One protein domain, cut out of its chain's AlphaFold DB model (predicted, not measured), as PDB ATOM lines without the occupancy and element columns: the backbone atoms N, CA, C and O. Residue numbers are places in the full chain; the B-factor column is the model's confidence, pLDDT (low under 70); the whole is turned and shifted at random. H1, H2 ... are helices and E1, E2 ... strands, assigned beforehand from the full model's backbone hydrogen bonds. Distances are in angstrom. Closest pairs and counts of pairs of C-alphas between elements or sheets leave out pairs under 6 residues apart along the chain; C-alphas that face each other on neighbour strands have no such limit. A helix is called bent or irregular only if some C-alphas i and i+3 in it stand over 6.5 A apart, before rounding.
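What this domain is: This is residues 2 to 115 of the 119 residues of an uncharacterized protein of Pseudoflavonifractor sp. AF19-9AC (UniProt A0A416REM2). You are looking at a strongly twisted sheet of five strands with the short helix H1 over one of its faces near E1 and E2, while H2 and H5 touch each other beside the E5 edge. H3 and H4 make a small head beyond H2 and H5, off the sheet, at the far end of the longest axis. The printed part has 114 residues with five named helices and five named strands, in the order H1 E1 E2 E3 E4 E5 H2 H3 H4 H5, and its class is mixed, helices and strands. The sheet, ordered E1 E2 E3 E4 E5, is antiparallel throughout. The whole is compact, with a radius of gyration of the C-alphas of 14.9 A, yet elongated, spanning 46 by 29 by 21 A.

Where its parts are: Find C-alpha 2 at (-18.583, 12.217, -27.859); there H1 begins and runs to residue 8. Next come E1, residues 12 to 17, 14.7 A long; E2, residues 25 to 32, 22.8 A; E3, residues 35 to 42, 23.5 A; E4, residues 47 to 53, 19.2 A; and E5, residues 59 to 62. Then read H2 at residues 80 to 83, H3 at 88 to 93, H4 at 96 to 105, 14.4 A long, and H5 at 110 to 114, ending with C-alpha 114 at (-34.763, 21.968, -24.613). H3 is irregular: C-alphas 89 and 92 are 7.6 A apart.

How they stand to each other: Begin with the sheet, a meander in which each strand is the antiparallel neighbour of the one before. Look for N 14 and O 29 at 2.8 A between E1 and E2, N 28 and O 39 at 3.0 A between E2 and E3, N 40 and O 49 at 2.8 A between E3 and E4, and N 52 and O 60 at 2.8 A between E4 and E5. H1 is on the sheet at a height of 8.5 A, along the strands, at 13 degrees to E2 on the local plane. H2 and H5 only graze the sheet; they touch at the C-alphas of Leu 83 and Gly 111, their closest, 4.2 A apart. H4 is close to but not clearly touching H5, the C-alphas of Ile 102 and Ile 113, their closest, being 7.4 A apart. Every O i to N i+4 pair is within hydrogen-bond range in H1, H4 and H5; H3 has 0 of 2, and 0 of 3 for O i to N i+3, while H2 is too short for an O i to N i+4 pair.

The domain as a whole: The two C-alphas farthest apart, those of Tyr 33 and Pro 96, are 47.2 A apart. The printed part has no cut. The link from E5 to H2, residues 63 to 79, is long; in it residues 76 to 77 pair, parallel, with residues 47 to 48 of E4. Mean pLDDT of the printed part is 89.3; look for values under 70 at residues 72 to 73 and 92.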
ATOM      1  N   CYS A   2     -19.497  11.566 -28.818       89.25
ATOM      2  CA  CYS A   2     -18.583  12.217 -27.859       89.25
ATOM      3  C   CYS A   2     -17.155  11.643 -27.828       89.25
ATOM      4  O   CYS A   2     -16.209  12.407 -27.684       89.25
ATOM      5  N   TYR A   3     -16.984  10.328 -28.020       90.06
ATOM      6  CA  TYR A   3     -15.652   9.719 -28.147       90.06
ATOM      7  C   TYR A   3     -14.893  10.199 -29.391       90.06
ATOM      8  O   TYR A   3     -13.704  10.485 -29.290       90.06
ATOM      9  N   SER A   4     -15.574  10.338 -30.533       90.06
ATOM     10  CA  SER A   4     -14.985  10.872 -31.767       90.06
ATOM     11  C   SER A   4     -14.573  12.331 -31.585       90.06
ATOM     12  O   SER A   4     -13.407  12.653 -31.787       90.06
ATOM     13  N   ILE A   5     -15.483  13.172 -31.068       90.19
ATOM     14  CA  ILE A   5     -15.207  14.589 -30.771       90.19
ATOM     15  C   ILE A   5     -14.009  14.709 -29.824       90.19
ATOM     16  O   ILE A   5     -13.106  15.507 -30.064       90.19
ATOM     17  N   ALA A   6     -13.975  13.918 -28.749       91.81
ATOM     18  CA  ALA A   6     -12.867  13.939 -27.803       91.81
ATOM     19  C   ALA A   6     -11.543  13.565 -28.485       91.81
ATOM     20  O   ALA A   6     -10.580  14.321 -28.388       91.81
ATOM     21  N   MET A   7     -11.510  12.449 -29.216       92.00
ATOM     22  CA  MET A   7     -10.312  11.944 -29.888       92.00
ATOM     23  C   MET A   7      -9.764  12.929 -30.931       92.00
ATOM     24  O   MET A   7      -8.568  13.215 -30.930       92.00
ATOM     25  N   GLU A   8     -10.628  13.493 -31.774       92.62
ATOM     26  CA  GLU A   8     -10.262  14.466 -32.818       92.62
ATOM     27  C   GLU A   8      -9.701  15.768 -32.235       92.62
ATOM     28  O   GLU A   8      -8.858  16.420 -32.849       92.62
ATOM     29  N   ASN A   9     -10.105  16.111 -31.012       92.50
ATOM     30  CA  ASN A   9      -9.626  17.287 -30.293       92.50
ATOM     31  C   ASN A   9      -8.494  16.982 -29.297       92.50
ATOM     32  O   ASN A   9      -8.122  17.853 -28.509       92.50
ATOM     33  N   GLY A  10      -7.933  15.765 -29.303       93.50
ATOM     34  CA  GLY A  10      -6.861  15.357 -28.384       93.50
ATOM     35  C   GLY A  10      -7.284  15.319 -26.909       93.50
ATOM     36  O   GLY A  10      -6.454  15.494 -26.015       93.50
ATOM     37  N   GLY A  11      -8.580  15.157 -26.653       94.25
ATOM     38  CA  GLY A  11      -9.183  15.000 -25.336       94.25
ATOM     39  C   GLY A  11      -9.662  13.573 -25.073       94.25
ATOM     40  O   GLY A  11      -9.459  12.658 -25.867       94.25
ATOM     41  N   ASN A  12     -10.329  13.386 -23.937       96.25
ATOM     42  CA  ASN A  12     -10.939  12.119 -23.537       96.25
ATOM     43  C   ASN A  12     -12.349  12.349 -22.994       96.25
ATOM     44  O   ASN A  12     -12.624  13.388 -22.388       96.25
ATOM     45  N   VAL A  13     -13.228  11.360 -23.164       96.56
ATOM     46  CA  VAL A  13     -14.500  11.317 -22.436       96.56
ATOM     47  C   VAL A  13     -14.210  10.805 -21.029       96.56
ATOM     48  O   VAL A  13     -13.733   9.688 -20.857       96.56
ATOM     49  N   THR A  14     -14.454  11.644 -20.032       96.00
ATOM     50  CA  THR A  14     -14.139  11.365 -18.619       96.00
ATOM     51  C   THR A  14     -15.366  11.056 -17.772       96.00
ATOM     52  O   THR A  14     -15.238  10.527 -16.676       96.00
ATOM     53  N   GLU A  15     -16.548  11.391 -18.275       95.81
ATOM     54  CA  GLU A  15     -17.832  11.117 -17.636       95.81
ATOM     55  C   GLU A  15     -18.844  10.864 -18.745       95.81
ATOM     56  O   GLU A  15     -18.812  11.543 -19.777       95.81
ATOM     57  N   LEU A  16     -19.717   9.888 -18.543       95.19
ATOM     58  CA  LEU A  16     -20.812   9.589 -19.445       95.19
ATOM     59  C   LEU A  16     -22.009   9.195 -18.598       95.19
ATOM     60  O   LEU A  16     -21.921   8.280 -17.782       95.19
ATOM     61  N   ASP A  17     -23.110   9.884 -18.826       93.50
ATOM     62  CA  ASP A  17     -24.365   9.660 -18.148       93.50
ATOM     63  C   ASP A  17     -25.459   9.522 -19.194       93.50
ATOM     64  O   ASP A  17     -25.794  10.468 -19.920       93.50
ATOM     65  N   THR A  18     -25.947   8.294 -19.310       91.88
ATOM     66  CA  THR A  18     -27.006   7.929 -20.241       91.88
ATOM     67  C   THR A  18     -28.346   7.736 -19.542       91.88
ATOM     68  O   THR A  18     -29.285   7.286 -20.194       91.88
ATOM     69  N   ASP A  19     -28.440   8.016 -18.238       88.31
ATOM     70  CA  ASP A  19     -29.716   7.973 -17.537       88.31
ATOM     71  C   ASP A  19     -30.537   9.216 -17.893       88.31
ATOM     72  O   ASP A  19     -30.050  10.348 -17.873       88.31
ATOM     73  N   THR A  20     -31.790   8.977 -18.259       76.75
ATOM     74  CA  THR A  20     -32.741   9.997 -18.704       76.75
ATOM     75  C   THR A  20     -33.866  10.189 -17.698       76.75
ATOM     76  O   THR A  20     -34.834  10.891 -17.973       76.75
ATOM     77  N   TYR A  21     -33.799   9.558 -16.527       78.44
ATOM     78  CA  TYR A  21     -34.684   9.904 -15.429       78.44
ATOM     79  C   TYR A  21     -33.874  10.616 -14.338       78.44
ATOM     80  O   TYR A  21     -32.877  10.071 -13.865       78.44
ATOM     81  N   PRO A  22     -34.242  11.846 -13.944       82.88
ATOM     82  CA  PRO A  22     -35.445  12.600 -14.318       82.88
ATOM     83  C   PRO A  22     -35.232  13.646 -15.446       82.88
ATOM     84  O   PRO A  22     -35.906  14.667 -15.476       82.88
ATOM     85  N   ARG A  23     -34.295  13.457 -16.386       90.06
ATOM     86  CA  ARG A  23     -33.858  14.498 -17.358       90.06
ATOM     87  C   ARG A  23     -34.021  14.091 -18.812       90.06
ATOM     88  O   ARG A  23     -33.702  12.976 -19.199       90.06
ATOM     89  N   ASN A  24     -34.374  15.038 -19.672       92.12
ATOM     90  CA  ASN A  24     -34.609  14.764 -21.091       92.12
ATOM     91  C   ASN A  24     -33.337  14.751 -21.968       92.12
ATOM     92  O   ASN A  24     -33.435  14.850 -23.198       92.12
ATOM     93  N   PHE A  25     -32.146  14.635 -21.370       94.25
ATOM     94  CA  PHE A  25     -30.869  14.665 -22.079       94.25
ATOM     95  C   PHE A  25     -29.841  13.682 -21.514       94.25
ATOM     96  O   PHE A  25     -29.734  13.476 -20.307       94.25
ATOM     97  N   TYR A  26     -29.013  13.142 -22.405       95.00
ATOM     98  CA  TYR A  26     -27.759  12.481 -22.051       95.00
ATOM     99  C   TYR A  26     -26.671  13.523 -21.799       95.00
ATOM    100  O   TYR A  26     -26.686  14.590 -22.421       95.00
ATOM    101  N   SER A  27     -25.681  13.204 -20.966       95.44
ATOM    102  CA  SER A  27     -24.524  14.079 -20.758       95.44
ATOM    103  C   SER A  27     -23.201  13.326 -20.872       95.44
ATOM    104  O   SER A  27     -23.080  12.173 -20.467       95.44
ATOM    105  N   ALA A  28     -22.189  13.975 -21.438       96.38
ATOM    106  CA  ALA A  28     -20.829  13.454 -21.471       96.38
ATOM    107  C   ALA A  28     -19.830  14.573 -21.192       96.38
ATOM    108  O   ALA A  28     -19.922  15.643 -21.788       96.38
ATOM    109  N   LYS A  29     -18.842  14.324 -20.333       97.44
ATOM    110  CA  LYS A  29     -17.761  15.275 -20.062       97.44
ATOM    111  C   LYS A  29     -16.571  14.985 -20.957       97.44
ATOM    112  O   LYS A  29     -15.968  13.916 -20.847       97.44
ATOM    113  N   ILE A  30     -16.197  15.953 -21.783       96.75
ATOM    114  CA  ILE A  30     -14.964  15.926 -22.569       96.75
ATOM    115  C   ILE A  30     -13.913  16.748 -21.831       96.75
ATOM    116  O   ILE A  30     -14.158  17.904 -21.488       96.75
ATOM    117  N   SER A  31     -12.744  16.154 -21.601       95.62
ATOM    118  CA  SER A  31     -11.628  16.785 -20.892       95.62
ATOM    119  C   SER A  31     -10.358  16.800 -21.744       95.62
ATOM    120  O   SER A  31     -10.020  15.804 -22.387       95.62
ATOM    121  N   ARG A  32      -9.624  17.916 -21.712       94.44
ATOM    122  CA  ARG A  32      -8.353  18.132 -22.418       94.44
ATOM    123  C   ARG A  32      -7.460  19.069 -21.600       94.44
ATOM    124  O   ARG A  32      -7.874  20.173 -21.283       94.44
ATOM    125  N   TYR A  33      -6.240  18.642 -21.263       91.62
ATOM    126  CA  TYR A  33      -5.218  19.460 -20.574       91.62
ATOM    127  C   TYR A  33      -5.730  20.300 -19.381       91.62
ATOM    128  O   TYR A  33      -5.406  21.475 -19.248       91.62
ATOM    129  N   GLY A  34      -6.551  19.702 -18.510       90.56
ATOM    130  CA  GLY A  34      -7.123  20.384 -17.338       90.56
ATOM    131  C   GLY A  34      -8.348  21.261 -17.628       90.56
ATOM    132  O   GLY A  34      -8.984  21.735 -16.693       90.56
ATOM    133  N   GLN A  35      -8.724  21.433 -18.895       94.19
ATOM    134  CA  GLN A  35      -9.991  22.027 -19.313       94.19
ATOM    135  C   GLN A  35     -11.040  20.932 -19.516       94.19
ATOM    136  O   GLN A  35     -10.713  19.797 -19.873       94.19
ATOM    137  N   SER A  36     -12.313  21.268 -19.315       95.75
ATOM    138  CA  SER A  36     -13.413  20.351 -19.604       95.75
ATOM    139  C   SER A  36     -14.692  21.079 -19.983       95.75
ATOM    140  O   SER A  36     -14.906  22.219 -19.571       95.75
ATOM    141  N   ILE A  37     -15.549  20.393 -20.728       97.38
ATOM    142  CA  ILE A  37     -16.892  20.840 -21.092       97.38
ATOM    143  C   ILE A  37     -17.829  19.632 -21.087       97.38
ATOM    144  O   ILE A  37     -17.414  18.518 -21.421       97.38
ATOM    145  N   PHE A  38     -19.085  19.837 -20.708       97.19
ATOM    146  CA  PHE A  38     -20.128  18.842 -20.909       97.19
ATOM    147  C   PHE A  38     -20.786  19.037 -22.266       97.19
ATOM    148  O   PHE A  38     -21.048  20.161 -22.680       97.19
ATOM    149  N   VAL A  39     -21.071  17.926 -22.933       96.00
ATOM    150  CA  VAL A  39     -21.955  17.860 -24.090       96.00
ATOM    151  C   VAL A  39     -23.273  17.273 -23.615       96.00
ATOM    152  O   VAL A  39     -23.296  16.147 -23.115       96.00
ATOM    153  N   LEU A  40     -24.348  18.042 -23.762       95.75
ATOM    154  CA  LEU A  40     -25.717  17.616 -23.501       95.75
ATOM    155  C   LEU A  40     -26.369  17.241 -24.826       95.75
ATOM    156  O   LEU A  40     -26.225  17.971 -25.805       95.75
ATOM    157  N   ARG A  41     -27.088  16.120 -24.873       94.19
ATOM    158  CA  ARG A  41     -27.826  15.689 -26.066       94.19
ATOM    159  C   ARG A  41     -29.256  15.355 -25.694       94.19
ATOM    160  O   ARG A  41     -29.467  14.446 -24.896       94.19
ATOM    161  N   ASN A  42     -30.209  16.065 -26.289       94.06
ATOM    162  CA  ASN A  42     -31.622  15.813 -26.053       94.06
ATOM    163  C   ASN A  42     -31.998  14.400 -26.548       94.06
ATOM    164  O   ASN A  42     -31.467  13.912 -27.549       94.06
ATOM    165  N   VAL A  43     -32.875  13.720 -25.812       92.69
ATOM    166  CA  VAL A  43     -33.292  12.334 -26.087       92.69
ATOM    167  C   VAL A  43     -34.326  12.259 -27.219       92.69
ATOM    168  O   VAL A  43     -34.390  11.257 -27.931       92.69
ATOM    169  N   HIS A  44     -35.120  13.314 -27.404       88.94
ATOM    170  CA  HIS A  44     -36.258  13.371 -28.327       88.94
ATOM    171  C   HIS A  44     -35.975  14.178 -29.599       88.94
ATOM    172  O   HIS A  44     -36.495  13.850 -30.664       88.94
ATOM    173  N   TYR A  45     -35.135  15.207 -29.506       88.69
ATOM    174  CA  TYR A  45     -34.809  16.114 -30.602       88.69
ATOM    175  C   TYR A  45     -33.331  16.010 -30.986       88.69
ATOM    176  O   TYR A  45     -32.486  15.747 -30.129       88.69
ATOM    177  N   PRO A  46     -32.970  16.275 -32.254       90.75
ATOM    178  CA  PRO A  46     -31.586  16.226 -32.720       90.75
ATOM    179  C   PRO A  46     -30.785  17.465 -32.277       90.75
ATOM    180  O   PRO A  46     -30.008  18.006 -33.057       90.75
ATOM    181  N   TYR A  47     -30.976  17.931 -31.040       93.94
ATOM    182  CA  TYR A  47     -30.289  19.087 -30.475       93.94
ATOM    183  C   TYR A  47     -29.228  18.663 -29.465       93.94
ATOM    184  O   TYR A  47     -29.440  17.779 -28.627       93.94
ATOM    185  N   ALA A  48     -28.086  19.335 -29.536       95.69
ATOM    186  CA  ALA A  48     -27.007  19.230 -28.571       95.69
ATOM    187  C   ALA A  48     -26.599  20.620 -28.073       95.69
ATOM    188  O   ALA A  48     -26.814  21.624 -28.751       95.69
ATOM    189  N   ALA A  49     -26.017  20.683 -26.884       96.69
ATOM    190  CA  ALA A  49     -25.513  21.917 -26.297       96.69
ATOM    191  C   ALA A  49     -24.256  21.655 -25.475       96.69
ATOM    192  O   ALA A  49     -23.974  20.521 -25.077       96.69
ATOM    193  N   PHE A  50     -23.513  22.721 -25.200       97.12
ATOM    194  CA  PHE A  50     -22.412  22.685 -24.250       97.12
ATOM    195  C   PHE A  50     -22.868  23.192 -22.887       97.12
ATOM    196  O   PHE A  50     -23.720  24.074 -22.794       97.12
ATOM    197  N   ALA A  51     -22.288  22.644 -21.824       97.00
ATOM    198  CA  ALA A  51     -22.577  23.060 -20.460       97.00
ATOM    199  C   ALA A  51     -21.357  22.926 -19.542       97.00
ATOM    200  O   ALA A  51     -20.415  22.174 -19.807       97.00
ATOM    201  N   GLN A  52     -21.395  23.644 -18.429       96.31
ATOM    202  CA  GLN A  52     -20.537  23.455 -17.264       96.31
ATOM    203  C   GLN A  52     -21.367  22.896 -16.108       96.31
ATOM    204  O   GLN A  52     -22.593  22.967 -16.134       96.31
ATOM    205  N   ARG A  53     -20.701  22.345 -15.091       92.56
ATOM    206  CA  ARG A  53     -21.348  22.068 -13.804       92.56
ATOM    207  C   ARG A  53     -21.096  23.233 -12.854       92.56
ATOM    208  O   ARG A  53     -19.958  23.693 -12.752       92.56
ATOM    209  N   ASP A  54     -22.135  23.695 -12.175       91.69
ATOM    210  CA  ASP A  54     -22.005  24.673 -11.096       91.69
ATOM    211  C   ASP A  54     -21.612  24.010  -9.761       91.69
ATOM    212  O   ASP A  54     -21.385  22.801  -9.676       91.69
ATOM    213  N   ALA A  55     -21.524  24.812  -8.696       89.94
ATOM    214  CA  ALA A  55     -21.164  24.337  -7.359       89.94
ATOM    215  C   ALA A  55     -22.196  23.376  -6.734       89.94
ATOM    216  O   ALA A  55     -21.845  22.622  -5.828       89.94
ATOM    217  N   SER A  56     -23.447  23.398  -7.202       88.88
ATOM    218  CA  SER A  56     -24.509  22.481  -6.776       88.88
ATOM    219  C   SER A  56     -24.508  21.168  -7.566       88.88
ATOM    220  O   SER A  56     -25.209  20.223  -7.209       88.88
ATOM    221  N   GLY A  57     -23.694  21.086  -8.624       86.56
ATOM    222  CA  GLY A  57     -23.652  19.963  -9.553       86.56
ATOM    223  C   GLY A  57     -24.654  20.081 -10.703       86.56
ATOM    224  O   GLY A  57     -24.658  19.198 -11.566       86.56
ATOM    225  N   GLY A  58     -25.449  21.154 -10.745       89.44
ATOM    226  CA  GLY A  58     -26.386  21.470 -11.819       89.44
ATOM    227  C   GLY A  58     -25.677  21.883 -13.107       89.44
ATOM    228  O   GLY A  58     -24.534  22.346 -13.084       89.44
ATOM    229  N   PHE A  59     -26.342  21.689 -14.246       92.75
ATOM    230  CA  PHE A  59     -25.805  22.083 -15.547       92.75
ATOM    231  C   PHE A  59     -26.126  23.543 -15.857       92.75
ATOM    232  O   PHE A  59     -27.280  23.955 -15.820       92.75
ATOM    233  N   VAL A  60     -25.099  24.299 -16.239       94.06
ATOM    234  CA  VAL A  60     -25.214  25.675 -16.727       94.06
ATOM    235  C   VAL A  60     -24.775  25.701 -18.182       94.06
ATOM    236  O   VAL A  60     -23.642  25.329 -18.493       94.06
ATOM    237  N   LEU A  61     -25.669  26.121 -19.079       95.69
ATOM    238  CA  LEU A  61     -25.400  26.167 -20.515       95.69
ATOM    239  C   LEU A  61     -24.227  27.102 -20.826       95.69
ATOM    240  O   LEU A  61     -24.058  28.163 -20.227       95.69
ATOM    241  N   ALA A  62     -23.395  26.684 -21.771       95.94
ATOM    242  CA  ALA A  62     -22.156  27.347 -22.128       95.94
ATOM    243  C   ALA A  62     -21.972  27.380 -23.648       95.94
ATOM    244  O   ALA A  62     -22.586  26.620 -24.396       95.94
ATOM    245  N   GLY A  63     -21.103  28.276 -24.112       94.56
ATOM    246  CA  GLY A  63     -20.663  28.287 -25.502       94.56
ATOM    247  C   GLY A  63     -19.693  27.144 -25.804       94.56
ATOM    248  O   GLY A  63     -19.094  26.555 -24.901       94.56
ATOM    249  N   GLN A  64     -19.503  26.869 -27.094       94.12
ATOM    250  CA  GLN A  64     -18.449  25.974 -27.561       94.12
ATOM    251  C   GLN A  64     -17.077  26.514 -27.125       94.12
ATOM    252  O   GLN A  64     -16.778  27.682 -27.389       94.12
ATOM    253  N   PRO A  65     -16.226  25.706 -26.475       93.62
ATOM    254  CA  PRO A  65     -14.886  26.150 -26.127       93.62
ATOM    255  C   PRO A  65     -13.981  26.178 -27.366       93.62
ATOM    256  O   PRO A  65     -14.058  25.296 -28.215       93.62
ATOM    257  N   GLU A  66     -13.064  27.146 -27.436       92.44
ATOM    258  CA  GLU A  66     -12.189  27.375 -28.604       92.44
ATOM    259  C   GLU A  66     -11.351  26.148 -29.005       92.44
ATOM    260  O   GLU A  66     -11.077  25.912 -30.182       92.44
ATOM    261  N   TRP A  67     -10.948  25.344 -28.016       92.62
ATOM    262  CA  TRP A  67     -10.114  24.159 -28.214       92.62
ATOM    263  C   TRP A  67     -10.874  22.953 -28.770       92.62
ATOM    264  O   TRP A  67     -10.226  21.957 -29.103       92.62
ATOM    265  N   LEU A  68     -12.208  23.011 -28.819       92.25
ATOM    266  CA  LEU A  68     -13.070  21.932 -29.282       92.25
ATOM    267  C   LEU A  68     -13.670  22.324 -30.625       92.25
ATOM    268  O   LEU A  68     -14.459  23.258 -30.718       92.25
ATOM    269  N   GLN A  69     -13.308  21.587 -31.661       90.94
ATOM    270  CA  GLN A  69     -13.884  21.668 -32.991       90.94
ATOM    271  C   GLN A  69     -14.919  20.558 -33.151       90.94
ATOM    272  O   GLN A  69     -14.685  19.410 -32.763       90.94
ATOM    273  N   LEU A  70     -16.077  20.920 -33.690       88.38
ATOM    274  CA  LEU A  70     -17.124  19.970 -34.025       88.38
ATOM    275  C   LEU A  70     -16.870  19.431 -35.434       88.38
ATOM    276  O   LEU A  70     -16.696  20.206 -36.372       88.38
ATOM    277  N   SER A  71     -16.858  18.109 -35.564       76.94
ATOM    278  CA  SER A  71     -16.932  17.428 -36.859       76.94
ATOM    279  C   SER A  71     -18.392  17.311 -37.305       76.94
ATOM    280  O   SER A  71     -19.297  17.658 -36.543       76.94
ATOM    281  N   GLU A  72     -18.647  16.829 -38.526       69.06
ATOM    282  CA  GLU A  72     -20.016  16.559 -38.985       69.06
ATOM    283  C   GLU A  72     -20.705  15.555 -38.046       69.06
ATOM    284  O   GLU A  72     -20.417  14.357 -38.063       69.06
ATOM    285  N   ASP A  73     -21.610  16.055 -37.205       69.88
ATOM    286  CA  ASP A  73     -22.452  15.256 -36.324       69.88
ATOM    287  C   ASP A  73     -23.921  15.386 -36.758       69.88
ATOM    288  O   ASP A  73     -24.349  16.474 -37.152       69.88
ATOM    289  N   PRO A  74     -24.726  14.306 -36.700       72.94
ATOM    290  CA  PRO A  74     -26.154  14.387 -37.001       72.94
ATOM    291  C   PRO A  74     -26.948  15.278 -36.031       72.94
ATOM    292  O   PRO A  74     -28.080  15.642 -36.348       72.94
ATOM    293  N   ALA A  75     -26.419  15.604 -34.846       83.31
ATOM    294  CA  ALA A  75     -27.046  16.540 -33.921       83.31
ATOM    295  C   ALA A  75     -26.646  17.991 -34.225       83.31
ATOM    296  O   ALA A  75     -25.470  18.331 -34.356       83.31
ATOM    297  N   ARG A  76     -27.637  18.885 -34.249       91.88
ATOM    298  CA  ARG A  76     -27.419  20.329 -34.324       91.88
ATOM    299  C   ARG A  76     -27.001  20.848 -32.953       91.88
ATOM    300  O   ARG A  76     -27.797  20.844 -32.013       91.88
ATOM    301  N   PHE A  77     -25.771  21.341 -32.859       93.56
ATOM    302  CA  PHE A  77     -25.312  22.075 -31.688       93.56
ATOM    303  C   PHE A  77     -25.935  23.472 -31.673       93.56
ATOM    304  O   PHE A  77     -25.725  24.258 -32.596       93.56
ATOM    305  N   LEU A  78     -26.718  23.762 -30.636       94.94
ATOM    306  CA  LEU A  78     -27.298  25.080 -30.410       94.94
ATOM    307  C   LEU A  78     -26.234  26.004 -29.816       94.94
ATOM    308  O   LEU A  78     -25.526  25.645 -28.870       94.94
ATOM    309  N   SER A  79     -26.120  27.204 -30.375       94.25
ATOM    310  CA  SER A  79     -25.248  28.245 -29.842       94.25
ATOM    311  C   SER A  79     -25.783  28.781 -28.514       94.25
ATOM    312  O   SER A  79     -26.983  28.752 -28.243       94.25
ATOM    313  N   LEU A  80     -24.898  29.355 -27.696       95.00
ATOM    314  CA  LEU A  80     -25.308  29.985 -26.437       95.00
ATOM    315  C   LEU A  80     -26.315  31.132 -26.655       95.00
ATOM    316  O   LEU A  80     -27.153  31.382 -25.797       95.00
ATOM    317  N   ALA A  81     -26.257  31.811 -27.805       93.88
ATOM    318  CA  ALA A  81     -27.213  32.858 -28.158       93.88
ATOM    319  C   ALA A  81     -28.617  32.292 -28.430       93.88
ATOM    320  O   ALA A  81     -29.589  32.834 -27.916       93.88
ATOM    321  N   GLU A  82     -28.721  31.190 -29.182       93.81
ATOM    322  CA  GLU A  82     -29.997  30.494 -29.413       93.81
ATOM    323  C   GLU A  82     -30.572  29.939 -28.107       93.81
ATOM    324  O   GLU A  82     -31.766  30.057 -27.855       93.81
ATOM    325  N   LEU A  83     -29.717  29.367 -27.255       94.12
ATOM    326  CA  LEU A  83     -30.129  28.803 -25.972       94.12
ATOM    327  C   LEU A  83     -30.654  29.869 -25.006       94.12
ATOM    328  O   LEU A  83     -31.611  29.598 -24.294       94.12
ATOM    329  N   ASN A  84     -30.073  31.070 -25.005       93.81
ATOM    330  CA  ASN A  84     -30.496  32.181 -24.144       93.81
ATOM    331  C   ASN A  84     -31.644  33.016 -24.729       93.81
ATOM    332  O   ASN A  84     -32.036  34.019 -24.130       93.81
ATOM    333  N   GLN A  85     -32.167  32.651 -25.901       92.25
ATOM    334  CA  GLN A  85     -33.286  33.361 -26.500       92.25
ATOM    335  C   GLN A  85     -34.549  33.199 -25.642       92.25
ATOM    336  O   GLN A  85     -34.829  32.120 -25.118       92.25
ATOM    337  N   ASP A  86     -35.330  34.275 -25.545       88.62
ATOM    338  CA  ASP A  86     -36.670  34.251 -24.963       88.62
ATOM    339  C   ASP A  86     -37.609  33.390 -25.833       88.62
ATOM    340  O   ASP A  86     -37.697  33.560 -27.056       88.62
ATOM    341  N   TRP A  87     -38.301  32.443 -25.201       84.00
ATOM    342  CA  TRP A  87     -39.190  31.500 -25.879       84.00
ATOM    343  C   TRP A  87     -40.574  32.083 -26.199       84.00
ATOM    344  O   TRP A  87     -41.278  31.525 -27.040       84.00
ATOM    345  N   SER A  88     -40.977  33.196 -25.579       78.75
ATOM    346  CA  SER A  88     -42.323  33.780 -25.703       78.75
ATOM    347  C   SER A  88     -42.692  34.166 -27.140       78.75
ATOM    348  O   SER A  88     -43.861  34.121 -27.523       78.75
ATOM    349  N   GLY A  89     -41.695  34.496 -27.966       76.56
ATOM    350  CA  GLY A  89     -41.869  34.774 -29.395       76.56
ATOM    351  C   GLY A  89     -41.965  33.527 -30.285       76.56
ATOM    352  O   GLY A  89     -42.254  33.660 -31.473       76.56
ATOM    353  N   LEU A  90     -41.718  32.331 -29.743       76.38
ATOM    354  CA  LEU A  90     -41.637  31.058 -30.475       76.38
ATOM    355  C   LEU A  90     -42.846  30.138 -30.224       76.38
ATOM    356  O   LEU A  90     -42.914  29.039 -30.762       76.38
ATOM    357  N   CYS A  91     -43.830  30.586 -29.441       70.69
ATOM    358  CA  CYS A  91     -44.975  29.778 -29.009       70.69
ATOM    359  C   CYS A  91     -45.999  29.435 -30.092       70.69
ATOM    360  O   CYS A  91     -46.925  28.679 -29.818       70.69
ATOM    361  N   GLY A  92     -45.900  30.037 -31.282       69.50
ATOM    362  CA  GLY A  92     -46.954  29.981 -32.300       69.50
ATOM    363  C   GLY A  92     -47.286  28.573 -32.804       69.50
ATOM    364  O   GLY A  92     -48.369  28.374 -33.347       69.50
ATOM    365  N   GLU A  93     -46.381  27.614 -32.605       71.19
ATOM    366  CA  GLU A  93     -46.518  26.223 -33.055       71.19
ATOM    367  C   GLU A  93     -46.704  25.218 -31.904       71.19
ATOM    368  O   GLU A  93     -46.847  24.027 -32.166       71.19
ATOM    369  N   LEU A  94     -46.721  25.676 -30.645       77.31
ATOM    370  CA  LEU A  94     -46.834  24.799 -29.478       77.31
ATOM    371  C   LEU A  94     -48.288  24.411 -29.199       77.31
ATOM    372  O   LEU A  94     -49.201  25.241 -29.289       77.31
ATOM    373  N   SER A  95     -48.509  23.158 -28.805       78.75
ATOM    374  CA  SER A  95     -49.820  22.690 -28.363       78.75
ATOM    375  C   SER A  95     -50.218  23.327 -27.019       78.75
ATOM    376  O   SER A  95     -49.361  23.784 -26.255       78.75
ATOM    377  N   PRO A  96     -51.519  23.367 -26.679       81.94
ATOM    378  CA  PRO A  96     -51.971  23.836 -25.369       81.94
ATOM    379  C   PRO A  96     -51.305  23.109 -24.191       81.94
ATOM    380  O   PRO A  96     -51.001  23.742 -23.184       81.94
ATOM    381  N   GLU A  97     -51.045  21.809 -24.331       80.50
ATOM    382  CA  GLU A  97     -50.391  20.972 -23.320       80.50
ATOM    383  C   GLU A  97     -48.910  21.345 -23.146       80.50
ATOM    384  O   GLU A  97     -48.429  21.465 -22.019       80.50
ATOM    385  N   GLU A  98     -48.192  21.591 -24.246       77.50
ATOM    386  CA  GLU A  98     -46.804  22.077 -24.213       77.50
ATOM    387  C   GLU A  98     -46.719  23.457 -23.548       77.50
ATOM    388  O   GLU A  98     -45.849  23.709 -22.713       77.50
ATOM    389  N   LEU A  99     -47.674  24.341 -23.849       81.69
ATOM    390  CA  LEU A  99     -47.776  25.651 -23.207       81.69
ATOM    391  C   LEU A  99     -48.105  25.550 -21.716       81.69
ATOM    392  O   LEU A  99     -47.611  26.361 -20.933       81.69
ATOM    393  N   GLU A 100     -48.932  24.590 -21.304       83.62
ATOM    394  CA  GLU A 100     -49.240  24.352 -19.892       83.62
ATOM    395  C   GLU A 100     -47.998  23.892 -19.124       83.62
ATOM    396  O   GLU A 100     -47.700  24.446 -18.064       83.62
ATOM    397  N   GLN A 101     -47.216  22.966 -19.687       80.12
ATOM    398  CA  GLN A 101     -45.949  22.538 -19.091       80.12
ATOM    399  C   GLN A 101     -44.956  23.695 -18.981       80.12
ATOM    400  O   GLN A 101     -44.396  23.923 -17.911       80.12
ATOM    401  N   ILE A 102     -44.778  24.477 -20.047       82.12
ATOM    402  CA  ILE A 102     -43.891  25.645 -20.020       82.12
ATOM    403  C   ILE A 102     -44.351  26.649 -18.957       82.12
ATOM    404  O   ILE A 102     -43.535  27.149 -18.193       82.12
ATOM    405  N   ARG A 103     -45.654  26.920 -18.829       80.38
ATOM    406  CA  ARG A 103     -46.166  27.821 -17.780       80.38
ATOM    407  C   ARG A 103     -45.934  27.287 -16.372       80.38
ATOM    408  O   ARG A 103     -45.630  28.078 -15.485       80.38
ATOM    409  N   TYR A 104     -46.092  25.983 -16.169       82.00
ATOM    410  CA  TYR A 104     -45.873  25.345 -14.873       82.00
ATOM    411  C   TYR A 104     -44.403  25.427 -14.443       82.00
ATOM    412  O   TYR A 104     -44.114  25.827 -13.318       82.00
ATOM    413  N   TRP A 105     -43.477  25.106 -15.349       81.06
ATOM    414  CA  TRP A 105     -42.035  25.129 -15.078       81.06
ATOM    415  C   TRP A 105     -41.415  26.530 -15.155       81.06
ATOM    416  O   TRP A 105     -40.325  26.747 -14.635       81.06
ATOM    417  N   ASN A 106     -42.120  27.482 -15.772       84.62
ATOM    418  CA  ASN A 106     -41.728  28.879 -15.951       84.62
ATOM    419  C   ASN A 106     -40.265  29.071 -16.419       84.62
ATOM    420  O   ASN A 106     -39.531  29.869 -15.818       84.62
ATOM    421  N   PRO A 107     -39.817  28.372 -17.485       85.94
ATOM    422  CA  PRO A 107     -38.496  28.605 -18.037       85.94
ATOM    423  C   PRO A 107     -38.433  30.035 -18.578       85.94
ATOM    424  O   PRO A 107     -39.435  30.615 -18.995       85.94
ATOM    425  N   GLN A 108     -37.253  30.624 -18.563       87.25
ATOM    426  CA  GLN A 108     -36.975  31.953 -19.092       87.25
ATOM    427  C   GLN A 108     -36.354  31.878 -20.487       87.25
ATOM    428  O   GLN A 108     -36.451  32.830 -21.258       87.25
ATOM    429  N   THR A 109     -35.741  30.745 -20.836       91.31
ATOM    430  CA  THR A 109     -34.977  30.603 -22.080       91.31
ATOM    431  C   THR A 109     -35.325  29.330 -22.849       91.31
ATOM    432  O   THR A 109     -35.798  28.343 -22.282       91.31
ATOM    433  N   VAL A 110     -35.057  29.329 -24.158       91.19
ATOM    434  CA  VAL A 110     -35.177  28.134 -25.014       91.19
ATOM    435  C   VAL A 110     -34.338  26.974 -24.471       91.19
ATOM    436  O   VAL A 110     -34.772  25.824 -24.511       91.19
ATOM    437  N   GLY A 111     -33.150  27.255 -23.938       91.94
ATOM    438  CA  GLY A 111     -32.244  26.244 -23.405       91.94
ATOM    439  C   GLY A 111     -32.831  25.460 -22.234       91.94
ATOM    440  O   GLY A 111     -32.673  24.244 -22.194       91.94
ATOM    441  N   GLU A 112     -33.560  26.125 -21.338       89.88
ATOM    442  CA  GLU A 112     -34.243  25.480 -20.206       89.88
ATOM    443  C   GLU A 112     -35.410  24.592 -20.657       89.88
ATOM    444  O   GLU A 112     -35.693  23.579 -20.025       89.88
ATOM    445  N   ILE A 113     -36.059  24.921 -21.779       89.06
ATOM    446  CA  ILE A 113     -37.093  24.065 -22.382       89.06
ATOM    447  C   ILE A 113     -36.448  22.829 -23.019       89.06
ATOM    448  O   ILE A 113     -36.879  21.698 -22.777       89.06
ATOM    449  N   VAL A 114     -35.408  23.036 -23.835       91.44
ATOM    450  CA  VAL A 114     -34.763  21.968 -24.613       91.44
ATOM    451  C   VAL A 114     -33.953  21.025 -23.721       91.44
ATOM    452  O   VAL A 114     -33.938  19.827 -23.983       91.44
ATOM    453  N   PHE A 115     -33.301  21.514 -22.669       92.38
ATOM    454  CA  PHE A 115     -32.485  20.707 -21.759       92.38
ATOM    455  C   PHE A 115     -32.996  20.858 -20.329       92.38
ATOM    456  O   PHE A 115     -32.484  21.669 -19.560       92.38
TER     457      PHE A 115